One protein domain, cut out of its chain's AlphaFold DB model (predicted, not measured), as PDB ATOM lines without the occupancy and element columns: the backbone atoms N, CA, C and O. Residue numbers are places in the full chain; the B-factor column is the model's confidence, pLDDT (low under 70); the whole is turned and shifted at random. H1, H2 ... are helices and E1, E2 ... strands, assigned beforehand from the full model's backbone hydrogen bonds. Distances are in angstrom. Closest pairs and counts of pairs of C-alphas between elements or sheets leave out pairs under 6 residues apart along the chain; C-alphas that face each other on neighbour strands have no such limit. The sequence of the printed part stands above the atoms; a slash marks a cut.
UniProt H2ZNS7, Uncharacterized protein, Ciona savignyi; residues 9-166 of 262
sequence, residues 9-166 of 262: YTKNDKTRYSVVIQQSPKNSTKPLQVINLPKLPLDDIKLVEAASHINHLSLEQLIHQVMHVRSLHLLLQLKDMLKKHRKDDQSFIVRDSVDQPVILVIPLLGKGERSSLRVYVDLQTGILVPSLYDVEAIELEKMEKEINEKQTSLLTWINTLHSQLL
ATOM      1  N   TYR A   9     240.410 255.869 168.629       57.44
ATOM      2  CA  TYR A   9     240.020 256.496 169.900       57.44
ATOM      3  C   TYR A   9     240.996 257.589 170.361       57.44
ATOM      4  O   TYR A   9     240.609 258.507 171.077       57.44
ATOM      5  N   THR A  10     242.253 257.534 169.909       50.59
ATOM      6  CA  THR A  10     243.294 258.532 170.225       50.59
ATOM      7  C   THR A  10     243.338 259.705 169.243       50.59
ATOM      8  O   THR A  10     244.092 260.652 169.453       50.59
ATOM      9  N   LYS A  11     242.550 259.671 168.155       47.16
ATOM     10  CA  LYS A  11     242.479 260.800 167.208       47.16
ATOM     11  C   LYS A  11     241.652 261.964 167.752       47.16
ATOM     12  O   LYS A  11     242.016 263.114 167.520       47.16
ATOM     13  N   ASN A  12     240.564 261.666 168.466       46.75
ATOM     14  CA  ASN A  12     239.659 262.684 169.013       46.75
ATOM     15  C   ASN A  12     240.020 263.095 170.443       46.75
ATOM     16  O   ASN A  12     239.787 264.238 170.831       46.75
ATOM     17  N   ASP A  13     240.619 262.184 171.203       51.16
ATOM     18  CA  ASP A  13     241.081 262.432 172.559       51.16
ATOM     19  C   ASP A  13     242.606 262.563 172.512       51.16
ATOM     20  O   ASP A  13     243.275 261.667 172.007       51.16
ATOM     21  N   LYS A  14     243.195 263.650 173.033       54.84
ATOM     22  CA  LYS A  14     244.662 263.912 173.051       54.84
ATOM     23  C   LYS A  14     245.473 262.875 173.865       54.84
ATOM     24  O   LYS A  14     246.612 263.118 174.272       54.84
ATOM     25  N   THR A  15     244.875 261.731 174.153       60.72
ATOM     26  CA  THR A  15     245.312 260.680 175.051       60.72
ATOM     27  C   THR A  15     246.307 259.776 174.333       60.72
ATOM     28  O   THR A  15     245.958 258.782 173.704       60.72
ATOM     29  N   ARG A  16     247.592 260.127 174.429       71.44
ATOM     30  CA  ARG A  16     248.685 259.318 173.883       71.44
ATOM     31  C   ARG A  16     249.042 258.181 174.838       71.44
ATOM     32  O   ARG A  16     249.609 258.405 175.910       71.44
ATOM     33  N   TYR A  17     248.774 256.953 174.411       81.56
ATOM     34  CA  TYR A  17     249.136 255.752 175.148       81.56
ATOM     35  C   TYR A  17     250.664 255.561 175.183       81.56
ATOM     36  O   TYR A  17     251.334 255.435 174.154       81.56
ATOM     37  N   SER A  18     251.248 255.585 176.383       81.12
ATOM     38  CA  SER A  18     252.692 255.430 176.566       81.12
ATOM     39  C   SER A  18     253.076 254.802 177.904       81.12
ATOM     40  O   SER A  18     252.336 254.881 178.881       81.12
ATOM     41  N   VAL A  19     254.248 254.172 177.921       81.56
ATOM     42  CA  VAL A  19     254.936 253.689 179.123       81.56
ATOM     43  C   VAL A  19     256.174 254.554 179.341       81.56
ATOM     44  O   VAL A  19     256.990 254.719 178.425       81.56
ATOM     45  N   VAL A  20     256.315 255.116 180.536       81.00
ATOM     46  CA  VAL A  20     257.463 255.917 180.967       81.00
ATOM     47  C   VAL A  20     258.215 255.131 182.029       81.00
ATOM     48  O   VAL A  20     257.627 254.727 183.026       81.00
ATOM     49  N   ILE A  21     259.509 254.919 181.812       78.44
ATOM     50  CA  ILE A  21     260.397 254.296 182.793       78.44
ATOM     51  C   ILE A  21     261.254 255.412 183.373       78.44
ATOM     52  O   ILE A  21     261.943 256.102 182.624       78.44
ATOM     53  N   GLN A  22     261.182 255.622 184.685       77.62
ATOM     54  CA  GLN A  22     261.930 256.687 185.352       77.62
ATOM     55  C   GLN A  22     262.512 256.230 186.689       77.62
ATOM     56  O   GLN A  22     261.919 255.422 187.403       77.62
ATOM     57  N   GLN A  23     263.665 256.784 187.057       74.25
ATOM     58  CA  GLN A  23     264.194 256.645 188.410       74.25
ATOM     59  C   GLN A  23     263.360 257.497 189.374       74.25
ATOM     60  O   GLN A  23     262.883 258.575 189.011       74.25
ATOM     61  N   SER A  24     263.155 257.018 190.603       68.81
ATOM     62  CA  SER A  24     262.374 257.778 191.578       68.81
ATOM     63  C   SER A  24     263.076 259.105 191.897       68.81
ATOM     64  O   SER A  24     264.204 259.079 192.394       68.81
ATOM     65  N   PRO A  25     262.423 260.269 191.706       67.81
ATOM     66  CA  PRO A  25     263.062 261.571 191.919       67.81
ATOM     67  C   PRO A  25     263.386 261.842 193.396       67.81
ATOM     68  O   PRO A  25     264.136 262.756 193.710       67.81
ATOM     69  N   LYS A  26     262.804 261.057 194.315       70.62
ATOM     70  CA  LYS A  26     262.978 261.206 195.765       70.62
ATOM     71  C   LYS A  26     264.014 260.256 196.363       70.62
ATOM     72  O   LYS A  26     264.407 260.460 197.505       70.62
ATOM     73  N   ASN A  27     264.394 259.189 195.658       70.19
ATOM     74  CA  ASN A  27     265.346 258.214 196.176       70.19
ATOM     75  C   ASN A  27     265.962 257.390 195.036       70.19
ATOM     76  O   ASN A  27     265.276 256.576 194.417       70.19
ATOM     77  N   SER A  28     267.263 257.569 194.806       65.88
ATOM     78  CA  SER A  28     268.017 256.869 193.764       65.88
ATOM     79  C   SER A  28     268.208 255.374 194.033       65.88
ATOM     80  O   SER A  28     268.533 254.651 193.096       65.88
ATOM     81  N   THR A  29     267.969 254.902 195.265       71.38
ATOM     82  CA  THR A  29     268.080 253.480 195.642       71.38
ATOM     83  C   THR A  29     266.803 252.681 195.394       71.38
ATOM     84  O   THR A  29     266.809 251.457 195.524       71.38
ATOM     85  N   LYS A  30     265.694 253.341 195.029       68.62
ATOM     86  CA  LYS A  30     264.461 252.650 194.634       68.62
ATOM     87  C   LYS A  30     264.596 252.066 193.222       68.62
ATOM     88  O   LYS A  30     265.220 252.707 192.373       68.62
ATOM     89  N   PRO A  31     263.971 250.905 192.943       68.81
ATOM     90  CA  PRO A  31     263.950 250.339 191.598       68.81
ATOM     91  C   PRO A  31     263.307 251.312 190.597       68.81
ATOM     92  O   PRO A  31     262.514 252.184 190.978       68.81
ATOM     93  N   LEU A  32     263.663 251.163 189.317       70.94
ATOM     94  CA  LEU A  32     263.066 251.931 188.222       70.94
ATOM     95  C   LEU A  32     261.538 251.796 188.257       70.94
ATOM     96  O   LEU A  32     261.003 250.701 188.399       70.94
ATOM     97  N   GLN A  33     260.841 252.922 188.136       74.19
ATOM     98  CA  GLN A  33     259.386 252.979 188.169       74.19
ATOM     99  C   GLN A  33     258.825 252.923 186.752       74.19
ATOM    100  O   GLN A  33     259.256 253.686 185.886       74.19
ATOM    101  N   VAL A  34     257.826 252.065 186.547       76.75
ATOM    102  CA  VAL A  34     257.052 251.977 185.306       76.75
ATOM    103  C   VAL A  34     255.755 252.762 185.478       76.75
ATOM    104  O   VAL A  34     254.909 252.425 186.300       76.75
ATOM    105  N   ILE A  35     255.582 253.818 184.689       78.94
ATOM    106  CA  ILE A  35     254.393 254.672 184.707       78.94
ATOM    107  C   ILE A  35     253.652 254.516 183.388       78.94
ATOM    108  O   ILE A  35     254.177 254.817 182.318       78.94
ATOM    109  N   ASN A  36     252.397 254.092 183.478       80.94
ATOM    110  CA  ASN A  36     251.500 253.998 182.337       80.94
ATOM    111  C   ASN A  36     250.712 255.300 182.175       80.94
ATOM    112  O   ASN A  36     250.162 255.830 183.141       80.94
ATOM    113  N   LEU A  37     250.648 255.806 180.946       79.25
ATOM    114  CA  LEU A  37     249.878 256.987 180.572       79.25
ATOM    115  C   LEU A  37     248.870 256.629 179.481       79.25
ATOM    116  O   LEU A  37     249.279 256.075 178.453       79.25
ATOM    117  N   PRO A  38     247.570 256.911 179.685       79.94
ATOM    118  CA  PRO A  38     246.863 257.073 180.964       79.94
ATOM    119  C   PRO A  38     247.155 255.973 181.998       79.94
ATOM    120  O   PRO A  38     247.532 254.850 181.646       79.94
ATOM    121  N   LYS A  39     246.981 256.319 183.280       78.94
ATOM    122  CA  LYS A  39     247.201 255.397 184.402       78.94
ATOM    123  C   LYS A  39     246.287 254.182 184.276       78.94
ATOM    124  O   LYS A  39     245.114 254.324 183.943       78.94
ATOM    125  N   LEU A  40     246.840 253.003 184.550       74.81
ATOM    126  CA  LEU A  40     246.041 251.790 184.699       74.81
ATOM    127  C   LEU A  40     245.233 251.863 186.007       74.81
ATOM    128  O   LEU A  40     245.680 252.522 186.952       74.81
ATOM    129  N   PRO A  41     244.072 251.197 186.089       71.44
ATOM    130  CA  PRO A  41     243.349 251.012 187.346       71.44
ATOM    131  C   PRO A  41     244.202 250.310 188.412       71.44
ATOM    132  O   PRO A  41     245.052 249.478 188.099       71.44
ATOM    133  N   LEU A  42     243.993 250.687 189.680       59.84
ATOM    134  CA  LEU A  42     244.868 250.347 190.815       59.84
ATOM    135  C   LEU A  42     245.047 248.838 191.048       59.84
ATOM    136  O   LEU A  42     246.114 248.425 191.501       59.84
ATOM    137  N   ASP A  43     244.042 248.027 190.721       59.72
ATOM    138  CA  ASP A  43     244.087 246.577 190.928       59.72
ATOM    139  C   ASP A  43     245.007 245.869 189.919       59.72
ATOM    140  O   ASP A  43     245.688 244.904 190.270       59.72
ATOM    141  N   ASP A  44     245.137 246.415 188.706       62.22
ATOM    142  CA  ASP A  44     245.967 245.848 187.636       62.22
ATOM    143  C   ASP A  44     247.396 246.392 187.619       62.22
ATOM    144  O   ASP A  44     248.291 245.789 187.019       62.22
ATOM    145  N   ILE A  45     247.645 247.500 188.329       59.34
ATOM    146  CA  ILE A  45     249.002 247.994 188.581       59.34
ATOM    147  C   ILE A  45     249.835 246.899 189.253       59.34
ATOM    148  O   ILE A  45     250.974 246.700 188.856       59.34
ATOM    149  N   LYS A  46     249.257 246.111 190.171       59.16
ATOM    150  CA  LYS A  46     249.964 245.017 190.858       59.16
ATOM    151  C   LYS A  46     250.368 243.873 189.925       59.16
ATOM    152  O   LYS A  46     251.414 243.275 190.142       59.16
ATOM    153  N   LEU A  47     249.572 243.573 188.894       61.81
ATOM    154  CA  LEU A  47     249.905 242.548 187.894       61.81
ATOM    155  C   LEU A  47     251.071 243.001 187.007       61.81
ATOM    156  O   LEU A  47     251.985 242.224 186.739       61.81
ATOM    157  N   VAL A  48     251.068 244.277 186.613       59.88
ATOM    158  CA  VAL A  48     252.143 244.883 185.812       59.88
ATOM    159  C   VAL A  48     253.408 245.117 186.653       59.88
ATOM    160  O   VAL A  48     254.520 244.901 186.176       59.88
ATOM    161  N   GLU A  49     253.264 245.503 187.921       59.75
ATOM    162  CA  GLU A  49     254.371 245.674 188.868       59.75
ATOM    163  C   GLU A  49     255.006 244.329 189.241       59.75
ATOM    164  O   GLU A  49     256.231 244.221 189.228       59.75
ATOM    165  N   ALA A  50     254.211 243.280 189.482       56.62
ATOM    166  CA  ALA A  50     254.725 241.932 189.738       56.62
ATOM    167  C   ALA A  50     255.578 241.415 188.571       56.62
ATOM    168  O   ALA A  50     256.626 240.811 188.791       56.62
ATOM    169  N   ALA A  51     255.181 241.717 187.334       52.81
ATOM    170  CA  ALA A  51     255.988 241.409 186.161       52.81
ATOM    171  C   ALA A  51     257.251 242.276 186.047       52.81
ATOM    172  O   ALA A  51     258.305 241.768 185.673       52.81
ATOM    173  N   SER A  52     257.192 243.555 186.435       53.84
ATOM    174  CA  SER A  52     258.357 244.459 186.434       53.84
ATOM    175  C   SER A  52     259.475 244.059 187.413       53.84
ATOM    176  O   SER A  52     260.596 244.553 187.299       53.84
ATOM    177  N   HIS A  53     259.190 243.149 188.352       55.12
ATOM    178  CA  HIS A  53     260.142 242.607 189.325       55.12
ATOM    179  C   HIS A  53     260.830 241.304 188.876       55.12
ATOM    180  O   HIS A  53     261.586 240.714 189.647       55.12
ATOM    181  N   ILE A  54     260.600 240.843 187.642       54.56
ATOM    182  CA  ILE A  54     261.251 239.645 187.100       54.56
ATOM    183  C   ILE A  54     262.648 240.022 186.580       54.56
ATOM    184  O   ILE A  54     262.780 240.831 185.664       54.56
ATOM    185  N   ASN A  55     263.692 239.395 187.134       51.41
ATOM    186  CA  ASN A  55     265.123 239.669 186.887       51.41
ATOM    187  C   ASN A  55     265.583 239.622 185.407       51.41
ATOM    188  O   ASN A  55     266.710 240.012 185.109       51.41
ATOM    189  N   HIS A  56     264.730 239.157 184.489       55.53
ATOM    190  CA  HIS A  56     265.004 239.020 183.054       55.53
ATOM    191  C   HIS A  56     263.875 239.552 182.153       55.53
ATOM    192  O   HIS A  56     263.809 239.170 180.986       55.53
ATOM    193  N   LEU A  57     262.969 240.399 182.660       60.12
ATOM    194  CA  LEU A  57     261.851 240.882 181.847       60.12
ATOM    195  C   LEU A  57     262.349 241.771 180.696       60.12
ATOM    196  O   LEU A  57     262.991 242.801 180.919       60.12
ATOM    197  N   SER A  58     262.022 241.397 179.459       70.25
ATOM    198  CA  SER A  58     262.242 242.269 178.309       70.25
ATOM    199  C   SER A  58     261.215 243.409 178.316       70.25
ATOM    200  O   SER A  58     260.061 243.241 178.714       70.25
ATOM    201  N   LEU A  59     261.611 244.596 177.843       72.75
ATOM    202  CA  LEU A  59     260.694 245.731 177.648       72.75
ATOM    203  C   LEU A  59     259.467 245.343 176.796       72.75
ATOM    204  O   LEU A  59     258.376 245.874 176.982       72.75
ATOM    205  N   GLU A  60     259.653 244.390 175.886       75.44
ATOM    206  CA  GLU A  60     258.615 243.805 175.046       75.44
ATOM    207  C   GLU A  60     257.551 243.058 175.860       75.44
ATOM    208  O   GLU A  60     256.365 243.337 175.695       75.44
ATOM    209  N   GLN A  61     257.950 242.186 176.794       76.38
ATOM    210  CA  GLN A  61     257.016 241.466 177.668       76.38
ATOM    211  C   GLN A  61     256.200 242.423 178.541       76.38
ATOM    212  O   GLN A  61     254.992 242.241 178.696       76.38
ATOM    213  N   LEU A  62     256.835 243.482 179.057       77.25
ATOM    214  CA  LEU A  62     256.138 244.527 179.807       77.25
ATOM    215  C   LEU A  62     255.062 245.200 178.947       77.25
ATOM    216  O   LEU A  62     253.918 245.336 179.370       77.25
ATOM    217  N   ILE A  63     255.418 245.627 177.735       79.75
ATOM    218  CA  ILE A  63     254.486 246.312 176.831       79.75
ATOM    219  C   ILE A  63     253.341 245.394 176.433       79.75
ATOM    220  O   ILE A  63     252.188 245.824 176.461       79.75
ATOM    221  N   HIS A  64     253.648 244.138 176.124       81.62
ATOM    222  CA  HIS A  64     252.660 243.133 175.780       81.62
ATOM    223  C   HIS A  64     251.624 242.970 176.901       81.62
ATOM    224  O   HIS A  64     250.427 243.132 176.671       81.62
ATOM    225  N   GLN A  65     252.066 242.781 178.145       79.06
ATOM    226  CA  GLN A  65     251.157 242.666 179.288       79.06
ATOM    227  C   GLN A  65     250.316 243.923 179.514       79.06
ATOM    228  O   GLN A  65     249.117 243.828 179.787       79.06
ATOM    229  N   VAL A  66     250.910 245.110 179.369       82.25
ATOM    230  CA  VAL A  66     250.156 246.360 179.492       82.25
ATOM    231  C   VAL A  66     249.090 246.461 178.390       82.25
ATOM    232  O   VAL A  66     247.963 246.865 178.680       82.25
ATOM    233  N   MET A  67     249.403 246.072 177.149       85.12
ATOM    234  CA  MET A  67     248.424 246.025 176.057       85.12
ATOM    235  C   MET A  67     247.280 245.062 176.385       85.12
ATOM    236  O   MET A  67     246.127 245.452 176.250       85.12
ATOM    237  N   HIS A  68     247.567 243.869 176.916       85.19
ATOM    238  CA  HIS A  68     246.535 242.920 177.356       85.19
ATOM    239  C   HIS A  68     245.605 243.508 178.426       85.19
ATOM    240  O   HIS A  68     244.381 243.415 178.306       85.19
ATOM    241  N   VAL A  69     246.164 244.155 179.454       84.31
ATOM    242  CA  VAL A  69     245.373 244.814 180.509       84.31
ATOM    243  C   VAL A  69     244.510 245.935 179.927       84.31
ATOM    244  O   VAL A  69     243.351 246.099 180.313       84.31
ATOM    245  N   ARG A  70     245.030 246.720 178.981       86.44
ATOM    246  CA  ARG A  70     244.240 247.777 178.333       86.44
ATOM    247  C   ARG A  70     243.149 247.226 177.425       86.44
ATOM    248  O   ARG A  70     242.048 247.768 177.431       86.44
ATOM    249  N   SER A  71     243.424 246.145 176.703       88.88
ATOM    250  CA  SER A  71     242.431 245.453 175.885       88.88
ATOM    251  C   SER A  71     241.271 244.955 176.740       88.88
ATOM    252  O   SER A  71     240.115 245.199 176.405       88.88
ATOM    253  N   LEU A  72     241.567 244.349 177.895       88.88
ATOM    254  CA  LEU A  72     240.547 243.945 178.863       88.88
ATOM    255  C   LEU A  72     239.678 245.130 179.299       88.88
ATOM    256  O   LEU A  72     238.456 245.028 179.270       88.88
ATOM    257  N   HIS A  73     240.286 246.265 179.657       87.25
ATOM    258  CA  HIS A  73     239.529 247.454 180.052       87.25
ATOM    259  C   HIS A  73     238.621 247.979 178.949       87.25
ATOM    260  O   HIS A  73     237.467 248.300 179.223       87.25
ATOM    261  N   LEU A  74     239.116 248.038 177.713       89.19
ATOM    262  CA  LEU A  74     238.315 248.487 176.581       89.19
ATOM    263  C   LEU A  74     237.095 247.574 176.384       89.19
ATOM    264  O   LEU A  74     235.972 248.051 176.238       89.19
ATOM    265  N   LEU A  75     237.290 246.257 176.469       93.44
ATOM    266  CA  LEU A  75     236.205 245.282 176.350       93.44
ATOM    267  C   LEU A  75     235.226 245.329 177.533       93.44
ATOM    268  O   LEU A  75     234.023 245.165 177.332       93.44
ATOM    269  N   LEU A  76     235.699 245.603 178.753       92.25
ATOM    270  CA  LEU A  76     234.839 245.821 179.921       92.25
ATOM    271  C   LEU A  76     233.995 247.093 179.777       92.25
ATOM    272  O   LEU A  76     232.805 247.067 180.083       92.25
ATOM    273  N   GLN A  77     234.563 248.178 179.247       91.69
ATOM    274  CA  GLN A  77     233.809 249.397 178.938       91.69
ATOM    275  C   GLN A  77     232.720 249.137 177.894       91.69
ATOM    276  O   GLN A  77     231.587 249.600 178.055       91.69
ATOM    277  N   LEU A  78     233.034 248.359 176.853       93.62
ATOM    278  CA  LEU A  78     232.044 247.920 175.871       93.62
ATOM    279  C   LEU A  78     230.941 247.086 176.523       93.62
ATOM    280  O   LEU A  78     229.762 247.347 176.294       93.62
ATOM    281  N   LYS A  79     231.302 246.120 177.368       94.12
ATOM    282  CA  LYS A  79     230.342 245.301 178.112       94.12
ATOM    283  C   LYS A  79     229.419 246.150 178.991       94.12
ATOM    284  O   LYS A  79     228.204 245.959 178.975       94.12
ATOM    285  N   ASP A  80     229.963 247.119 179.721       93.31
ATOM    286  CA  ASP A  80     229.169 248.036 180.544       93.31
ATOM    287  C   ASP A  80     228.224 248.891 179.694       93.31
ATOM    288  O   ASP A  80     227.080 249.134 180.088       93.31
ATOM    289  N   MET A  81     228.666 249.328 178.512       93.50
ATOM    290  CA  MET A  81     227.801 250.008 177.548       93.50
ATOM    291  C   MET A  81     226.645 249.098 177.109       93.50
ATOM    292  O   MET A  81     225.502 249.558 177.115       93.50
ATOM    293  N   LEU A  82     226.906 247.831 176.770       92.44
ATOM    294  CA  LEU A  82     225.858 246.872 176.396       92.44
ATOM    295  C   LEU A  82     224.843 246.697 177.528       92.44
ATOM    296  O   LEU A  82     223.647 246.880 177.307       92.44
ATOM    297  N   LYS A  83     225.318 246.463 178.755       91.50
ATOM    298  CA  LYS A  83     224.474 246.296 179.946       91.50
ATOM    299  C   LYS A  83     223.601 247.519 180.246       91.50
ATOM    300  O   LYS A  83     222.477 247.378 180.715       91.50
ATOM    301  N   LYS A  84     224.093 248.733 179.975       90.94
ATOM    302  CA  LYS A  84     223.305 249.970 180.143       90.94
ATOM    303  C   LYS A  84     222.149 250.083 179.145       90.94
ATOM    304  O   LYS A  84     221.129 250.674 179.486       90.94
ATOM    305  N   HIS A  85     222.303 249.544 177.936       87.00
ATOM    306  CA  HIS A  85     221.316 249.678 176.857       87.00
ATOM    307  C   HIS A  85     220.426 248.437 176.685       87.00
ATOM    308  O   HIS A  85     219.350 248.540 176.100       87.00
ATOM    309  N   ARG A  86     220.841 247.275 177.201       82.69
ATOM    310  CA  ARG A  86     220.124 245.996 177.107       82.69
ATOM    311  C   ARG A  86     219.912 245.425 178.510       82.69
ATOM    312  O   ARG A  86     220.870 245.047 179.176       82.69
ATOM    313  N   LYS A  87     218.651 245.355 178.956       76.19
ATOM    314  CA  LYS A  87     218.291 244.857 180.300       76.19
ATOM    315  C   LYS A  87     218.674 243.386 180.513       76.19
ATOM    316  O   LYS A  87     219.111 243.043 181.604       76.19
ATOM    317  N   ASP A  88     218.596 242.579 179.456       77.25
ATOM    318  CA  ASP A  88     218.880 241.138 179.477       77.25
ATOM    319  C   ASP A  88     220.231 240.798 178.827       77.25
ATOM    320  O   ASP A  88     220.386 239.771 178.168       77.25
ATOM    321  N   ASP A  89     221.223 241.687 178.947       85.88
ATOM    322  CA  ASP A  89     222.543 241.442 178.368       85.88
ATOM    323  C   ASP A  89     223.243 240.247 179.036       85.88
ATOM    324  O   ASP A  89     223.542 240.257 180.231       85.88
ATOM    325  N   GLN A  90     223.532 239.218 178.237       88.62
ATOM    326  CA  GLN A  90     224.246 238.008 178.658       88.62
ATOM    327  C   GLN A  90     225.701 237.996 178.173       88.62
ATOM    328  O   GLN A  90     226.310 236.930 178.082       88.62
ATOM    329  N   SER A  91     226.271 239.154 177.820       92.31
ATOM    330  CA  SER A  91     227.648 239.204 177.331       92.31
ATOM    331  C   SER A  91     228.653 238.870 178.438       92.31
ATOM    332  O   SER A  91     228.472 239.183 179.624       92.31
ATOM    333  N   PHE A  92     229.751 238.220 178.068       93.06
ATOM    334  CA  PHE A  92     230.789 237.813 179.011       93.06
ATOM    335  C   PHE A  92     232.188 237.924 178.418       93.06
ATOM    336  O   PHE A  92     232.370 237.963 177.206       93.06
ATOM    337  N   ILE A  93     233.175 238.030 179.306       93.12
ATOM    338  CA  ILE A  93     234.584 238.078 178.930       93.12
ATOM    339  C   ILE A  93     235.141 236.664 179.043       93.12
ATOM    340  O   ILE A  93     234.982 236.026 180.083       93.12
ATOM    341  N   VAL A  94     235.802 236.203 177.987       91.00
ATOM    342  CA  VAL A  94     236.592 234.973 177.976       91.00
ATOM    343  C   VAL A  94     238.061 235.344 178.125       91.00
ATOM    344  O   VAL A  94     238.579 236.203 177.406       91.00
ATOM    345  N   ARG A  95     238.712 234.698 179.093       84.50
ATOM    346  CA  ARG A  95     240.137 234.838 179.392       84.50
ATOM    347  C   ARG A  95     240.678 233.462 179.761       84.50
ATOM    348  O   ARG A  95     240.738 233.117 180.937       84.50
ATOM    349  N   ASP A  96     241.039 232.689 178.748       69.44
ATOM    350  CA  ASP A  96     241.468 231.301 178.940       69.44
ATOM    351  C   ASP A  96     242.928 231.204 179.418       69.44
ATOM    352  O   ASP A  96     243.282 230.295 180.167       69.44
ATOM    353  N   SER A  97     243.781 232.169 179.061       65.44
ATOM    354  CA  SER A  97     245.173 232.245 179.526       65.44
ATOM    355  C   SER A  97     245.726 233.675 179.482       65.44
ATOM    356  O   SER A  97     245.086 234.589 178.958       65.44
ATOM    357  N   VAL A  98     246.905 233.895 180.082       61.16
ATOM    358  CA  VAL A  98     247.582 235.208 180.096       61.16
ATOM    359  C   VAL A  98     248.073 235.608 178.700       61.16
ATOM    360  O   VAL A  98     248.067 236.796 178.389       61.16
ATOM    361  N   ASP A  99     248.402 234.624 177.860       64.69
ATOM    362  CA  ASP A  99     249.008 234.826 176.537       64.69
ATOM    363  C   ASP A  99     247.986 234.816 175.386       64.69
ATOM    364  O   ASP A  99     248.335 235.025 174.226       64.69
ATOM    365  N   GLN A 100     246.706 234.571 175.682       74.12
ATOM    366  CA  GLN A 100     245.638 234.611 174.687       74.12
ATOM    367  C   GLN A 100     244.912 235.958 174.684       74.12
ATOM    368  O   GLN A 100     244.794 236.616 175.727       74.12
ATOM    369  N   PRO A 101     244.406 236.394 173.514       79.31
ATOM    370  CA  PRO A 101     243.636 237.621 173.427       79.31
ATOM    371  C   PRO A 101     242.381 237.502 174.291       79.31
ATOM    372  O   PRO A 101     241.692 236.484 174.298       79.31
ATOM    373  N   VAL A 102     242.081 238.574 175.019       89.06
ATOM    374  CA  VAL A 102     240.828 238.695 175.764       89.06
ATOM    375  C   VAL A 102     239.699 238.906 174.762       89.06
ATOM    376  O   VAL A 102     239.823 239.735 173.860       89.06
ATOM    377  N   ILE A 103     238.601 238.171 174.927       93.44
ATOM    378  CA  ILE A 103     237.471 238.205 173.994       93.44
ATOM    379  C   ILE A 103     236.203 238.584 174.756       93.44
ATOM    380  O   ILE A 103     235.867 237.976 175.770       93.44
ATOM    381  N   LEU A 104     235.471 239.569 174.242       95.62
ATOM    382  CA  LEU A 104     234.085 239.825 174.609       95.62
ATOM    383  C   LEU A 104     233.182 238.956 173.735       95.62
ATOM    384  O   LEU A 104     233.174 239.089 172.512       95.62
ATOM    385  N   VAL A 105     232.416 238.074 174.367       94.62
ATOM    386  CA  VAL A 105     231.432 237.215 173.709       94.62
ATOM    387  C   VAL A 105     230.045 237.790 173.951       94.62
ATOM    388  O   VAL A 105     229.642 238.013 175.094       94.62
ATOM    389  N   ILE A 106     229.316 238.031 172.865       93.62
ATOM    390  CA  ILE A 106     227.973 238.605 172.856       93.62
ATOM    391  C   ILE A 106     227.042 237.577 172.209       93.62
ATOM    392  O   ILE A 106     227.012 237.466 170.980       93.62
ATOM    393  N   PRO A 107     226.288 236.811 173.013       90.81
ATOM    394  CA  PRO A 107     225.310 235.879 172.479       90.81
ATOM    395  C   PRO A 107     224.236 236.631 171.687       90.81
ATOM    396  O   PRO A 107     223.598 237.553 172.207       90.81
ATOM    397  N   LEU A 108     224.060 236.251 170.421       87.94
ATOM    398  CA  LEU A 108     223.009 236.777 169.551       87.94
ATOM    399  C   LEU A 108     221.785 235.863 169.600       87.94
ATOM    400  O   LEU A 108     220.688 236.359 169.778       87.94
ATOM    401  N   LEU A 109     221.947 234.537 169.528       79.88
ATOM    402  CA  LEU A 109     220.833 233.587 169.690       79.88
ATOM    403  C   LEU A 109     221.187 232.495 170.700       79.88
ATOM    404  O   LEU A 109     222.054 231.662 170.428       79.88
ATOM    405  N   GLY A 110     220.500 232.461 171.845       71.38
ATOM    406  CA  GLY A 110     220.732 231.456 172.890       71.38
ATOM    407  C   GLY A 110     222.202 231.370 173.333       71.38
ATOM    408  O   GLY A 110     222.961 232.318 173.181       71.38
ATOM    409  N   LYS A 111     222.627 230.221 173.874       62.09
ATOM    410  CA  LYS A 111     224.000 230.002 174.387       62.09
ATOM    411  C   LYS A 111     224.943 229.310 173.383       62.09
ATOM    412  O   LYS A 111     225.895 228.652 173.788       62.09
ATOM    413  N   GLY A 112     224.656 229.391 172.083       66.88
ATOM    414  CA  GLY A 112     225.436 228.714 171.043       66.88
ATOM    415  C   GLY A 112     226.697 229.481 170.637       66.88
ATOM    416  O   GLY A 112     226.667 230.696 170.452       66.88
ATOM    417  N   GLU A 113     227.813 228.777 170.424       66.56
ATOM    418  CA  GLU A 113     229.063 229.414 169.976       66.56
ATOM    419  C   GLU A 113     228.958 230.022 168.571       66.56
ATOM    420  O   GLU A 113     229.517 231.086 168.317       66.56
ATOM    421  N   ARG A 114     228.218 229.367 167.665       75.62
ATOM    422  CA  ARG A 114     228.022 229.817 166.273       75.62
ATOM    423  C   ARG A 114     227.112 231.035 166.147       75.62
ATOM    424  O   ARG A 114     227.141 231.722 165.137       75.62
ATOM    425  N   SER A 115     226.312 231.298 167.171       84.38
ATOM    426  CA  SER A 115     225.385 232.424 167.245       84.38
ATOM    427  C   SER A 115     225.883 233.509 168.195       84.38
ATOM    428  O   SER A 115     225.087 234.294 168.703       84.38
ATOM    429  N   SER A 116     227.187 233.546 168.470       91.31
ATOM    430  CA  SER A 116     227.797 234.534 169.351       91.31
ATOM    431  C   SER A 116     228.764 235.416 168.575       91.31
ATOM    432  O   SER A 116     229.708 234.929 167.955       91.31
ATOM    433  N   LEU A 117     228.547 236.727 168.648       94.31
ATOM    434  CA  LEU A 117     229.490 237.719 168.156       94.31
ATOM    435  C   LEU A 117     230.674 237.792 169.120       94.31
ATOM    436  O   LEU A 117     230.497 237.970 170.325       94.31
ATOM    437  N   ARG A 118     231.884 237.668 168.586       94.75
ATOM    438  CA  ARG A 118     233.135 237.801 169.332       94.75
ATOM    439  C   ARG A 118     233.771 239.135 168.979       94.75
ATOM    440  O   ARG A 118     233.878 239.475 167.809       94.75
ATOM    441  N   VAL A 119     234.195 239.887 169.982       95.56
ATOM    442  CA  VAL A 119     234.930 241.140 169.798       95.56
ATOM    443  C   VAL A 119     236.212 241.051 170.604       95.56
ATOM    444  O   VAL A 119     236.177 240.771 171.801       95.56
ATOM    445  N   TYR A 120     237.343 241.284 169.957       94.50
ATOM    446  CA  TYR A 120     238.643 241.375 170.616       94.50
ATOM    447  C   TYR A 120     239.327 242.684 170.236       94.50
ATOM    448  O   TYR A 120     238.815 243.457 169.430       94.50
ATOM    449  N   VAL A 121     240.466 242.959 170.859       92.44
ATOM    450  CA  VAL A 121     241.285 244.134 170.555       92.44
ATOM    451  C   VAL A 121     242.554 243.652 169.878       92.44
ATOM    452  O   VAL A 121     243.263 242.813 170.438       92.44
ATOM    453  N   ASP A 122     242.858 244.181 168.697       91.25
ATOM    454  CA  ASP A 122     244.167 243.977 168.084       91.25
ATOM    455  C   ASP A 122     245.231 244.655 168.957       91.25
ATOM    456  O   ASP A 122     245.226 245.868 169.157       91.25
ATOM    457  N   LEU A 123     246.160 243.868 169.498       86.38
ATOM    458  CA  LEU A 123     247.201 244.361 170.396       86.38
ATOM    459  C   LEU A 123     248.193 245.301 169.705       86.38
ATOM    460  O   LEU A 123     248.803 246.124 170.384       86.38
ATOM    461  N   GLN A 124     248.353 245.228 168.384       84.38
ATOM    462  CA  GLN A 124     249.274 246.095 167.650       84.38
ATOM    463  C   GLN A 124     248.686 247.494 167.460       84.38
ATOM    464  O   GLN A 124     249.351 248.511 167.688       84.38
ATOM    465  N   THR A 125     247.416 247.556 167.070       86.75
ATOM    466  CA  THR A 125     246.758 248.804 166.660       86.75
ATOM    467  C   THR A 125     245.842 249.386 167.736       86.75
ATOM    468  O   THR A 125     245.663 250.604 167.797       86.75
ATOM    469  N   GLY A 126     245.306 248.545 168.620       87.25
ATOM    470  CA  GLY A 126     244.325 248.889 169.646       87.25
ATOM    471  C   GLY A 126     242.891 249.007 169.122       87.25
ATOM    472  O   GLY A 126     242.040 249.528 169.848       87.25
ATOM    473  N   ILE A 127     242.622 248.585 167.882       91.25
ATOM    474  CA  ILE A 127     241.275 248.610 167.294       91.25
ATOM    475  C   ILE A 127     240.452 247.411 167.766       91.25
ATOM    476  O   ILE A 127     240.994 246.347 168.069       91.25
ATOM    477  N   LEU A 128     239.135 247.585 167.821       93.69
ATOM    478  CA  LEU A 128     238.189 246.504 168.071       93.69
ATOM    479  C   LEU A 128     237.973 245.703 166.798       93.69
ATOM    480  O   LEU A 128     237.601 246.286 165.788       93.69
ATOM    481  N   VAL A 129     238.123 244.387 166.864       94.62
ATOM    482  CA  VAL A 129     237.935 243.496 165.719       94.62
ATOM    483  C   VAL A 129     236.752 242.566 166.001       94.62
ATOM    484  O   VAL A 129     236.815 241.769 166.947       94.62
ATOM    485  N   PRO A 130     235.644 242.684 165.246       95.44
ATOM    486  CA  PRO A 130     234.511 241.779 165.349       95.44
ATOM    487  C   PRO A 130     234.769 240.477 164.579       95.44
ATOM    488  O   PRO A 130     235.396 240.454 163.526       95.44
ATOM    489  N   SER A 131     234.229 239.376 165.087       93.81
ATOM    490  CA  SER A 131     234.269 238.061 164.457       93.81
ATOM    491  C   SER A 131     232.963 237.323 164.730       93.81
ATOM    492  O   SER A 131     232.505 237.231 165.872       93.81
ATOM    493  N   LEU A 132     232.349 236.802 163.672       92.00
ATOM    494  CA  LEU A 132     231.123 236.016 163.733       92.00
ATOM    495  C   LEU A 132     231.199 234.895 162.690       92.00
ATOM    496  O   LEU A 132     231.768 235.074 161.615       92.00
ATOM    497  N   TYR A 133     230.658 233.730 163.032       87.50
ATOM    498  CA  TYR A 133     230.641 232.565 162.151       87.50
ATOM    499  C   TYR A 133     229.637 232.764 161.000       87.50
ATOM    500  O   TYR A 133     228.572 233.339 161.214       87.50
ATOM    501  N   ASP A 134     229.963 232.275 159.799       83.88
ATOM    502  CA  ASP A 134     229.118 232.350 158.588       83.88
ATOM    503  C   ASP A 134     228.659 233.773 158.184       83.88
ATOM    504  O   ASP A 134     227.549 233.964 157.667       83.88
ATOM    505  N   VAL A 135     229.516 234.773 158.412       87.38
ATOM    506  CA  VAL A 135     229.342 236.156 157.934       87.38
ATOM    507  C   VAL A 135     230.467 236.517 156.969       87.38
ATOM    508  O   VAL A 135     231.617 236.122 157.163       87.38
ATOM    509  N   GLU A 136     230.130 237.245 155.907       90.25
ATOM    510  CA  GLU A 136     231.091 237.645 154.882       90.25
ATOM    511  C   GLU A 136     232.116 238.647 155.431       90.25
ATOM    512  O   GLU A 136     231.789 239.541 156.214       90.25
ATOM    513  N   ALA A 137     233.366 238.538 154.971       89.69
ATOM    514  CA  ALA A 137     234.455 239.408 155.417       89.69
ATOM    515  C   ALA A 137     234.150 240.901 155.191       89.69
ATOM    516  O   ALA A 137     234.436 241.721 156.054       89.69
ATOM    517  N   ILE A 138     233.489 241.242 154.080       92.81
ATOM    518  CA  ILE A 138     233.130 242.626 153.728       92.81
ATOM    519  C   ILE A 138     232.156 243.229 154.755       92.81
ATOM    520  O   ILE A 138     232.258 244.409 155.101       92.81
ATOM    521  N   GLU A 139     231.215 242.433 155.270       92.19
ATOM    522  CA  GLU A 139     230.290 242.887 156.312       92.19
ATOM    523  C   GLU A 139     231.013 243.088 157.650       92.19
ATOM    524  O   GLU A 139     230.776 244.088 158.331       92.19
ATOM    525  N   LEU A 140     231.941 242.188 157.997       93.94
ATOM    526  CA  LEU A 140     232.770 242.309 159.200       93.94
ATOM    527  C   LEU A 140     233.709 243.522 159.139       93.94
ATOM    528  O   LEU A 140     233.814 244.244 160.126       93.94
ATOM    529  N   GLU A 141     234.327 243.804 157.990       94.00
ATOM    530  CA  GLU A 141     235.168 244.992 157.777       94.00
ATOM    531  C   GLU A 141     234.365 246.291 157.931       94.00
ATOM    532  O   GLU A 141     234.813 247.258 158.556       94.00
ATOM    533  N   LYS A 142     233.135 246.319 157.400       95.12
ATOM    534  CA  LYS A 142     232.228 247.458 157.579       95.12
ATOM    535  C   LYS A 142     231.879 247.659 159.055       95.12
ATOM    536  O   LYS A 142     231.934 248.784 159.555       95.12
ATOM    537  N   MET A 143     231.543 246.576 159.750       94.81
ATOM    538  CA  MET A 143     231.243 246.592 161.178       94.81
ATOM    539  C   MET A 143     232.447 247.062 162.005       94.81
ATOM    540  O   MET A 143     232.290 247.910 162.884       94.81
ATOM    541  N   GLU A 144     233.646 246.563 161.702       93.94
ATOM    542  CA  GLU A 144     234.897 246.984 162.332       93.94
ATOM    543  C   GLU A 144     235.063 248.499 162.229       93.94
ATOM    544  O   GLU A 144     235.229 249.183 163.245       93.94
ATOM    545  N   LYS A 145     234.954 249.042 161.015       92.62
ATOM    546  CA  LYS A 145     235.086 250.477 160.774       92.62
ATOM    547  C   LYS A 145     234.082 251.287 161.597       92.62
ATOM    548  O   LYS A 145     234.471 252.216 162.302       92.62
ATOM    549  N   GLU A 146     232.803 250.920 161.560       93.44
ATOM    550  CA  GLU A 146     231.741 251.672 162.234       93.44
ATOM    551  C   GLU A 146     231.834 251.623 163.768       93.44
ATOM    552  O   GLU A 146     231.552 252.625 164.431       93.44
ATOM    553  N   ILE A 147     232.238 250.489 164.351       92.94
ATOM    554  CA  ILE A 147     232.399 250.347 165.811       92.94
ATOM    555  C   ILE A 147     233.633 251.115 166.302       92.94
ATOM    556  O   ILE A 147     233.606 251.719 167.382       92.94
ATOM    557  N   ASN A 148     234.708 251.115 165.514       91.19
ATOM    558  CA  ASN A 148     235.917 251.873 165.825       91.19
ATOM    559  C   ASN A 148     235.729 253.389 165.657       91.19
ATOM    560  O   ASN A 148     236.341 254.158 166.396       91.19
ATOM    561  N   GLU A 149     234.848 253.831 164.754       89.69
ATOM    562  CA  GLU A 149     234.427 255.236 164.654       89.69
ATOM    563  C   GLU A 149     233.470 255.632 165.791       89.69
ATOM    564  O   GLU A 149     233.623 256.694 166.401       89.69
ATOM    565  N   LYS A 150     232.483 254.781 166.099       90.12
ATOM    566  CA  LYS A 150     231.478 255.031 167.137       90.12
ATOM    567  C   LYS A 150     231.060 253.725 167.814       90.12
ATOM    568  O   LYS A 150     230.263 252.958 167.285       90.12
ATOM    569  N   GLN A 151     231.489 253.522 169.059       88.44
ATOM    570  CA  GLN A 151     231.217 252.281 169.803       88.44
ATOM    571  C   GLN A 151     229.722 251.964 169.964       88.44
ATOM    572  O   GLN A 151     229.341 250.798 169.978       88.44
ATOM    573  N   THR A 152     228.847 252.975 170.013       90.50
ATOM    574  CA  THR A 152     227.393 252.748 170.098       90.50
ATOM    575  C   THR A 152     226.824 252.065 168.854       90.50
ATOM    576  O   THR A 152     225.747 251.485 168.938       90.50
ATOM    577  N   SER A 153     227.517 252.120 167.709       92.19
ATOM    578  CA  SER A 153     227.122 251.413 166.483       92.19
ATOM    579  C   SER A 153     227.069 249.900 166.692       92.19
ATOM    580  O   SER A 153     226.276 249.227 166.040       92.19
ATOM    581  N   LEU A 154     227.830 249.366 167.658       93.06
ATOM    582  CA  LEU A 154     227.758 247.959 168.056       93.06
ATOM    583  C   LEU A 154     226.331 247.548 168.455       93.06
ATOM    584  O   LEU A 154     225.916 246.440 168.140       93.06
ATOM    585  N   LEU A 155     225.558 248.431 169.096       91.62
ATOM    586  CA  LEU A 155     224.166 248.145 169.471       91.62
ATOM    587  C   LEU A 155     223.286 247.932 168.233       91.62
ATOM    588  O   LEU A 155     222.498 246.990 168.188       91.62
ATOM    589  N   THR A 156     223.454 248.780 167.218       91.31
ATOM    590  CA  THR A 156     222.750 248.651 165.938       91.31
ATOM    591  C   THR A 156     223.135 247.349 165.244       91.31
ATOM    592  O   THR A 156     222.256 246.599 164.827       91.31
ATOM    593  N   TRP A 157     224.434 247.036 165.190       93.25
ATOM    594  CA  TRP A 157     224.933 245.796 164.598       93.25
ATOM    595  C   TRP A 157     224.409 244.548 165.300       93.25
ATOM    596  O   TRP A 157     223.977 243.621 164.626       93.25
ATOM    597  N   ILE A 158     224.381 244.530 166.634       91.12
ATOM    598  CA  ILE A 158     223.824 243.407 167.401       91.12
ATOM    599  C   ILE A 158     222.370 243.148 167.003       91.12
ATOM    600  O   ILE A 158     222.010 241.998 166.769       91.12
ATOM    601  N   ASN A 159     221.547 244.193 166.886       86.50
ATOM    602  CA  ASN A 159     220.141 244.040 166.507       86.50
ATOM    603  C   ASN A 159     219.989 243.537 165.066       86.50
ATOM    604  O   ASN A 159     219.209 242.619 164.815       86.50
ATOM    605  N   THR A 160     220.764 244.091 164.131       87.94
ATOM    606  CA  THR A 160     220.769 243.650 162.729       87.94
ATOM    607  C   THR A 160     221.180 242.183 162.609       87.94
ATOM    608  O   THR A 160     220.450 241.386 162.020       87.94
ATOM    609  N   LEU A 161     222.303 241.803 163.226       89.12
ATOM    610  CA  LEU A 161     222.828 240.438 163.195       89.12
ATOM    611  C   LEU A 161     221.883 239.453 163.891       89.12
ATOM    612  O   LEU A 161     221.675 238.351 163.390       89.12
ATOM    613  N   HIS A 162     221.269 239.846 165.011       85.44
ATOM    614  CA  HIS A 162     220.251 239.045 165.688       85.44
ATOM    615  C   HIS A 162     219.085 238.725 164.745       85.44
ATOM    616  O   HIS A 162     218.743 237.556 164.565       85.44
ATOM    617  N   SER A 163     218.503 239.743 164.100       80.31
ATOM    618  CA  SER A 163     217.402 239.554 163.147       80.31
ATOM    619  C   SER A 163     217.810 238.695 161.948       80.31
ATOM    620  O   SER A 163     217.055 237.810 161.548       80.31
ATOM    621  N   GLN A 164     219.008 238.903 161.395       83.88
ATOM    622  CA  GLN A 164     219.523 238.119 160.269       83.88
ATOM    623  C   GLN A 164     219.744 236.647 160.634       83.88
ATOM    624  O   GLN A 164     219.329 235.755 159.891       83.88
ATOM    625  N   LEU A 165     220.368 236.369 161.780       83.62
ATOM    626  CA  LEU A 165     220.576 235.001 162.248       83.62
ATOM    627  C   LEU A 165     219.242 234.316 162.538       83.62
ATOM    628  O   LEU A 165     219.040 233.172 162.138       83.62
ATOM    629  N   LEU A 166     218.314 235.023 163.183       80.50
ATOM    630  CA  LEU A 166     217.000 234.480 163.494       80.50
ATOM    631  C   LEU A 166     216.249 234.110 162.213       80.50
ATOM    632  O   LEU A 166     215.682 233.022 162.112       80.50
TER     633      LEU A 166
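What this domain is: This is residues 9 to 166 of the 262 residues of an uncharacterized protein of Ciona savignyi (UniProt H2ZNS7). A twisted sheet of four strands, E3 to E6, has the long helix H3 lying along one face; H3 runs on past the sheet, and its residues 59 to 66, with the strand hairpin E1 and E2 and the helix H2, make a second, smaller lobe. H4 packs on the E6 edge of the sheet and the chain folds back into H5, while residues 25 to 30 stick out at the opposite end. The 158 printed residues have five named helices and six named strands, in the order H1 E1 E2 H2 H3 E3 E4 E5 E6 H4 H5, class mixed; both sheets are antiparallel. The whole is only just loose, close to compact, with a radius of gyration of the C-alphas of 18.4 A, and elongated, 63 by 33 by 30 A.

How they stand to each other: E3, residues 92 to 94, E4, 103 to 107, E5, 116 to 121, and E6, 128 to 131, form a meander, each strand the antiparallel neighbour of the one before. Within hydrogen-bond range are N 94 and O 103 at 2.8 A, N 104 and O 119 at 2.8 A, and N 131 and O 118 at 2.7 A. H3, residues 59 to 85, is on this sheet at a height of 6.7 A, along the strands, at 3 degrees to E4 on the local plane; its closest C-alphas to E5 are Ser 71 and Val 121, 5.6 A. With H5, residues 153 to 166, H3 makes two layers, helices on one face of a sheet. H4, residues 137 to 149, only grazes the sheet; the C-alphas of Glu 144 and Val 129 are its closest to E6, 5.7 A. H4 and H5 touch as a helical hairpin, closest at the C-alphas of Ile 147 and Ser 153, 5.4 A, a shallow tilt of 29 degrees. H2, residues 42 to 52, touches residues 62 to 69 of H3 alone, closest at the C-alphas of Val 48 and Val 66, 6.8 A, a shallow tilt of 20 degrees, opposite ways. The hairpin of E1, 18 to 22, and E2, 33 to 37, has N 20 and O 35 at 2.8 A. H1, residues 9 to 12, is close to but not clearly touching H4. Every O i to N i+4 pair is within range in H3, H4 and H5, but 5 of 7 in H2.

Where its parts are: H3 is 39.6 A long, H5 20.0 A, H4 18.3 A and E5 16.6 A. H1 begins at C-alpha 9 (240.020, 256.496, 169.900), H3 at C-alpha 59 (260.694, 245.731, 177.648), and H5 ends at C-alpha 166 (217.000, 234.480, 163.494).

The domain as a whole: The C-alphas of Ser 28 and Leu 166, the two farthest apart, are 63.4 A apart. The printed part has no cut and no long link. Mean pLDDT of the printed part is 80.3; 35 residues are under 70, among them residues 9 to 15 and 42 to 57.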